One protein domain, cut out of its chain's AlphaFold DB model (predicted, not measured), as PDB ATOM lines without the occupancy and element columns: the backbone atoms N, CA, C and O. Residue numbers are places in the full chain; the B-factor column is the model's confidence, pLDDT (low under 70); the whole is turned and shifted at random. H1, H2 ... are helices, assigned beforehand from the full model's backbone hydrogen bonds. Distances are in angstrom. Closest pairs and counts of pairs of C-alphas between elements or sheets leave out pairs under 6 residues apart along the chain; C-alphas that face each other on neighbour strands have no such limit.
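Overview. This is residues 3 to 47 of the 71 residues of an uncharacterized protein of Rhodopirellula rubra (UniProt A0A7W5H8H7). Four short helices are strung loosely along the chain: H1, H2 and H3 form an open group with few contacts, and H4 lies by itself at the far end, joined to H3 by residues 35 and 36. Residues 17 to 24, of which 22 to 24 belong to H2, stick out from the group between H1 and H3. The printed part has 45 residues, with four named helices in the order H1, H2, H3, H4 and no named strand; the class is all helix. It is only just loose, close to compact, with a radius of gyration of the C-alphas of 11.4 A, and it spans 32 by 21 by 12 A.

Along the chain. Start at C-alpha 3, at (80.289, 103.063, 105.291), and go on to C-alpha 9 at (75.404, 101.534, 101.818), where H1 begins. H1, residues 9 to 16, is the longest helix by residues and runs 10.4 A from first to last C-alpha, to C-alpha 16 at (83.151, 103.771, 95.172). Next come H2, residues 22 to 26, 6.2 A long, and H3, residues 29 to 34, 8.7 A long. H4, residues 37 to 42, is also 8.7 A long; look for its end at C-alpha 42, at (86.900, 116.834, 115.505), with residues 43 to 47 after it.

Arrangement. Begin with H1 and look across to H3: they only just touch, with 3 pairs of C-alphas within 8 A, the closest being those of Glu 11 and Ala 30, 6.5 A apart. Their lines are about perpendicular, at 75 degrees. H1 and H2 are close but not clearly touching; their closest C-alphas, those of His 15 and Met 25, are 7.6 A apart. H2 and H3 are also close but not clearly touching, with the C-alphas of Met 25 and Met 31 the closest at 7.5 A. H3 and H4 meet only through their link. H4 is apart from H1 and from H2. Check the backbone O and N atoms of H1, H2, H3 and H4: in each, every O i to N i+4 pair is within hydrogen-bond range.

Size, cuts and confidence. The two C-alphas farthest apart are those of Gly 19 and Ala 46, at 32.1 A; from Leu 3 to Ser 47, first to last printed C-alpha, you will find 25.6 A. Without residues 17 to 24, which stand free, the body of 37 residues spans 31 by 19 by 11 A. The links from H1 to H2, from H2 to H3 and from H3 to H4 are tight, and the printed part has no cut. Read the B-factor column for the model's confidence: the mean pLDDT of the printed part is 92.7, and no printed residue is under 70.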
ATOM      1  N   LEU A   3      81.186 103.827 104.407       91.62
ATOM      2  CA  LEU A   3      80.289 103.063 105.291       91.62
ATOM      3  C   LEU A   3      80.562 103.292 106.787       91.62
ATOM      4  O   LEU A   3      79.635 103.368 107.582       91.62
ATOM      5  N   LYS A   4      81.840 103.414 107.175       90.06
ATOM      6  CA  LYS A   4      82.229 103.651 108.576       90.06
ATOM      7  C   LYS A   4      81.937 105.085 109.023       90.06
ATOM      8  O   LYS A   4      81.839 105.327 110.217       90.06
ATOM      9  N   LEU A   5      81.810 106.009 108.070       90.19
ATOM     10  CA  LEU A   5      81.521 107.426 108.299       90.19
ATOM     11  C   LEU A   5      80.013 107.732 108.221       90.19
ATOM     12  O   LEU A   5      79.629 108.892 108.167       90.19
ATOM     13  N   GLY A   6      79.155 106.704 108.202       89.75
ATOM     14  CA  GLY A   6      77.697 106.866 108.256       89.75
ATOM     15  C   GLY A   6      77.013 107.118 106.909       89.75
ATOM     16  O   GLY A   6      75.815 107.388 106.881       89.75
ATOM     17  N   VAL A   7      77.728 107.000 105.786       92.19
ATOM     18  CA  VAL A   7      77.110 107.074 104.452       92.19
ATOM     19  C   VAL A   7      76.278 105.819 104.197       92.19
ATOM     20  O   VAL A   7      76.717 104.701 104.486       92.19
ATOM     21  N   ARG A   8      75.086 106.000 103.615       93.69
ATOM     22  CA  ARG A   8      74.183 104.900 103.257       93.69
ATOM     23  C   ARG A   8      74.893 103.870 102.364       93.69
ATOM     24  O   ARG A   8      75.619 104.273 101.453       93.69
ATOM     25  N   PRO A   9      74.663 102.556 102.552       93.31
ATOM     26  CA  PRO A   9      75.404 101.534 101.818       93.31
ATOM     27  C   PRO A   9      75.328 101.641 100.296       93.31
ATOM     28  O   PRO A   9      76.353 101.567  99.624       93.31
ATOM     29  N   GLU A  10      74.134 101.883  99.762       92.88
ATOM     30  CA  GLU A  10      73.895 102.051  98.324       92.88
ATOM     31  C   GLU A  10      74.709 103.214  97.742       92.88
ATOM     32  O   GLU A  10      75.352 103.083  96.700       92.88
ATOM     33  N   GLU A  11      74.734 104.343  98.451       91.56
ATOM     34  CA  GLU A  11      75.443 105.547  98.031       91.56
ATOM     35  C   GLU A  11      76.961 105.373  98.150       91.56
ATOM     36  O   GLU A  11      77.701 105.770  97.253       91.56
ATOM     37  N   ALA A  12      77.436 104.706  99.205       93.38
ATOM     38  CA  ALA A  12      78.847 104.383  99.377       93.38
ATOM     39  C   ALA A  12      79.374 103.449  98.271       93.38
ATOM     40  O   ALA A  12      80.496 103.641  97.799       93.38
ATOM     41  N   ILE A  13      78.579 102.457  97.854       92.75
ATOM     42  CA  ILE A  13      78.929 101.535  96.762       92.75
ATOM     43  C   ILE A  13      78.907 102.274  95.420       92.75
ATOM     44  O   ILE A  13      79.880 102.212  94.673       92.75
ATOM     45  N   SER A  14      77.839 103.025  95.132       92.06
ATOM     46  CA  SER A  14      77.725 103.806  93.895       92.06
ATOM     47  C   SER A  14      78.849 104.839  93.757       92.06
ATOM     48  O   SER A  14      79.429 104.990  92.680       92.06
ATOM     49  N   HIS A  15      79.209 105.509  94.855       92.19
ATOM     50  CA  HIS A  15      80.352 106.417  94.905       92.19
ATOM     51  C   HIS A  15      81.664 105.664  94.661       92.19
ATOM     52  O   HIS A  15      82.405 106.031  93.759       92.19
ATOM     53  N   GLY A  16      81.919 104.549  95.351       90.31
ATOM     54  CA  GLY A  16      83.151 103.771  95.172       90.31
ATOM     55  C   GLY A  16      83.346 103.172  93.771       90.31
ATOM     56  O   GLY A  16      84.481 103.030  93.326       90.31
ATOM     57  N   CYS A  17      82.262 102.845  93.064       92.56
ATOM     58  CA  CYS A  17      82.302 102.275  91.712       92.56
ATOM     59  C   CYS A  17      82.252 103.324  90.585       92.56
ATOM     60  O   CYS A  17      82.251 102.969  89.408       92.56
ATOM     61  N   SER A  18      82.177 104.615  90.912       90.69
ATOM     62  CA  SER A  18      82.073 105.685  89.917       90.69
ATOM     63  C   SER A  18      83.401 105.907  89.185       90.69
ATOM     64  O   SER A  18      84.423 106.170  89.806       90.69
ATOM     65  N   GLY A  19      83.367 105.923  87.848       93.94
ATOM     66  CA  GLY A  19      84.512 106.287  86.997       93.94
ATOM     67  C   GLY A  19      84.767 107.797  86.866       93.94
ATOM     68  O   GLY A  19      85.555 108.218  86.022       93.94
ATOM     69  N   ARG A  20      84.066 108.637  87.640       92.00
ATOM     70  CA  ARG A  20      84.249 110.097  87.614       92.00
ATOM     71  C   ARG A  20      85.593 110.487  88.228       92.00
ATOM     72  O   ARG A  20      86.068 109.858  89.166       92.00
ATOM     73  N   GLY A  21      86.178 111.569  87.720       94.88
ATOM     74  CA  GLY A  21      87.442 112.090  88.235       94.88
ATOM     75  C   GLY A  21      87.353 112.491  89.710       94.88
ATOM     76  O   GLY A  21      86.312 112.950  90.184       94.88
ATOM     77  N   VAL A  22      88.474 112.377  90.423       92.75
ATOM     78  CA  VAL A  22      88.555 112.596  91.878       92.75
ATOM     79  C   VAL A  22      88.034 113.965  92.328       92.75
ATOM     80  O   VAL A  22      87.393 114.059  93.369       92.75
ATOM     81  N   TRP A  23      88.230 115.014  91.519       94.12
ATOM     82  CA  TRP A  23      87.723 116.361  91.809       94.12
ATOM     83  C   TRP A  23      86.196 116.462  91.717       94.12
ATOM     84  O   TRP A  23      85.560 117.148  92.503       94.12
ATOM     85  N   VAL A  24      85.582 115.749  90.771       94.50
ATOM     86  CA  VAL A  24      84.115 115.679  90.674       94.50
ATOM     87  C   VAL A  24      83.555 114.865  91.840       94.50
ATOM     88  O   VAL A  24      82.469 115.127  92.343       94.50
ATOM     89  N   MET A  25      84.302 113.857  92.282       93.31
ATOM     90  CA  MET A  25      83.896 112.995  93.384       93.31
ATOM     91  C   MET A  25      84.034 113.656  94.758       93.31
ATOM     92  O   MET A  25      83.259 113.320  95.659       93.31
ATOM     93  N   SER A  26      84.953 114.611  94.925       92.12
ATOM     94  CA  SER A  26      85.127 115.338  96.187       92.12
ATOM     95  C   SER A  26      83.943 116.253  96.521       92.12
ATOM     96  O   SER A  26      83.653 116.441  97.697       92.12
ATOM     97  N   SER A  27      83.218 116.759  95.517       92.88
ATOM     98  CA  SER A  27      82.029 117.615  95.683       92.88
ATOM     99  C   SER A  27      80.698 116.851  95.719       92.88
ATOM    100  O   SER A  27      79.622 117.446  95.688       92.88
ATOM    101  N   SER A  28      80.741 115.520  95.757       92.56
ATOM    102  CA  SER A  28      79.533 114.689  95.804       92.56
ATOM    103  C   SER A  28      78.843 114.714  97.175       92.56
ATOM    104  O   SER A  28      79.491 114.860  98.213       92.56
ATOM    105  N   ALA A  29      77.526 114.486  97.192       91.06
ATOM    106  CA  ALA A  29      76.723 114.443  98.419       91.06
ATOM    107  C   ALA A  29      77.256 113.425  99.447       91.06
ATOM    108  O   ALA A  29      77.470 113.783 100.604       91.06
ATOM    109  N   ALA A  30      77.583 112.207  99.006       92.00
ATOM    110  CA  ALA A  30      78.202 111.179  99.843       92.00
ATOM    111  C   ALA A  30      79.460 111.676 100.571       92.00
ATOM    112  O   ALA A  30      79.699 111.323 101.727       92.00
ATOM    113  N   MET A  31      80.266 112.509  99.902       93.44
ATOM    114  CA  MET A  31      81.488 113.058 100.479       93.44
ATOM    115  C   MET A  31      81.191 114.140 101.517       93.44
ATOM    116  O   MET A  31      81.828 114.150 102.565       93.44
ATOM    117  N   HIS A  32      80.185 114.987 101.281       92.00
ATOM    118  CA  HIS A  32      79.721 115.975 102.259       92.00
ATOM    119  C   HIS A  32      79.106 115.337 103.514       92.00
ATOM    120  O   HIS A  32      79.230 115.895 104.603       92.00
ATOM    121  N   VAL A  33      78.482 114.160 103.383       91.31
ATOM    122  CA  VAL A  33      78.001 113.372 104.529       91.31
ATOM    123  C   VAL A  33      79.176 112.763 105.297       91.31
ATOM    124  O   VAL A  33      79.249 112.892 106.515       91.31
ATOM    125  N   ALA A  34      80.110 112.120 104.593       92.75
ATOM    126  CA  ALA A  34      81.243 111.440 105.219       92.75
ATOM    127  C   ALA A  34      82.270 112.393 105.853       92.75
ATOM    128  O   ALA A  34      82.802 112.100 106.920       92.75
ATOM    129  N   ILE A  35      82.587 113.500 105.182       93.38
ATOM    130  CA  ILE A  35      83.549 114.518 105.623       93.38
ATOM    131  C   ILE A  35      82.771 115.813 105.857       93.38
ATOM    132  O   ILE A  35      82.864 116.786 105.109       93.38
ATOM    133  N   SER A  36      81.960 115.801 106.909       92.50
ATOM    134  CA  SER A  36      81.261 116.996 107.367       92.50
ATOM    135  C   SER A  36      82.235 117.992 108.007       92.50
ATOM    136  O   SER A  36      83.339 117.641 108.439       92.50
ATOM    137  N   ILE A  37      81.812 119.254 108.119       92.75
ATOM    138  CA  ILE A  37      82.571 120.283 108.846       92.75
ATOM    139  C   ILE A  37      82.811 119.845 110.299       92.75
ATOM    140  O   ILE A  37      83.895 120.065 110.835       92.75
ATOM    141  N   ASP A  38      81.837 119.181 110.921       91.62
ATOM    142  CA  ASP A  38      81.958 118.681 112.291       91.62
ATOM    143  C   ASP A  38      83.004 117.578 112.413       91.62
ATOM    144  O   ASP A  38      83.833 117.628 113.321       91.62
ATOM    145  N   TYR A  39      83.026 116.632 111.468       92.62
ATOM    146  CA  TYR A  39      84.070 115.612 111.407       92.62
ATOM    147  C   TYR A  39      85.454 116.259 111.278       92.62
ATOM    148  O   TYR A  39      86.364 115.939 112.038       92.62
ATOM    149  N   LEU A  40      85.612 117.226 110.370       94.00
ATOM    150  CA  LEU A  40      86.880 117.933 110.184       94.00
ATOM    151  C   LEU A  40      87.309 118.710 111.436       94.00
ATOM    152  O   LEU A  40      88.477 118.657 111.815       94.00
ATOM    153  N   ASN A  41      86.373 119.376 112.116       94.44
ATOM    154  CA  ASN A  41      86.644 120.061 113.380       94.44
ATOM    155  C   ASN A  41      87.105 119.075 114.471       94.44
ATOM    156  O   ASN A  41      88.042 119.381 115.205       94.44
ATOM    157  N   GLN A  42      86.487 117.890 114.567       93.25
ATOM    158  CA  GLN A  42      86.900 116.834 115.505       93.25
ATOM    159  C   GLN A  42      88.300 116.292 115.196       93.25
ATOM    160  O   GLN A  42      89.041 115.959 116.116       93.25
ATOM    161  N   GLN A  43      88.685 116.247 113.918       94.56
ATOM    162  CA  GLN A  43      90.044 115.893 113.491       94.56
ATOM    163  C   GLN A  43      91.063 117.033 113.692       94.56
ATOM    164  O   GLN A  43      92.237 116.870 113.370       94.56
ATOM    165  N   GLY A  44      90.642 118.185 114.225       95.56
ATOM    166  CA  GLY A  44      91.518 119.316 114.534       95.56
ATOM    167  C   GLY A  44      91.640 120.360 113.424       95.56
ATOM    168  O   GLY A  44      92.478 121.256 113.531       95.56
ATOM    169  N   LEU A  45      90.814 120.296 112.372       95.88
ATOM    170  CA  LEU A  45      90.792 121.348 111.359       95.88
ATOM    171  C   LEU A  45      90.219 122.633 111.961       95.88
ATOM    172  O   LEU A  45      89.081 122.676 112.430       95.88
ATOM    173  N   ALA A  46      91.003 123.706 111.927       93.88
ATOM    174  CA  ALA A  46      90.551 124.993 112.420       93.88
ATOM    175  C   ALA A  46      89.594 125.661 111.420       93.88
ATOM    176  O   ALA A  46      89.900 125.810 110.237       93.88
ATOM    177  N   SER A  47      88.445 126.123 111.911       93.19
ATOM    178  CA  SER A  47      87.512 126.917 111.108       93.19
ATOM    179  C   SER A  47      88.089 128.310 110.844       93.19
ATOM    180  O   SER A  47      88.252 129.113 111.768       93.19
TER     181      SER A  47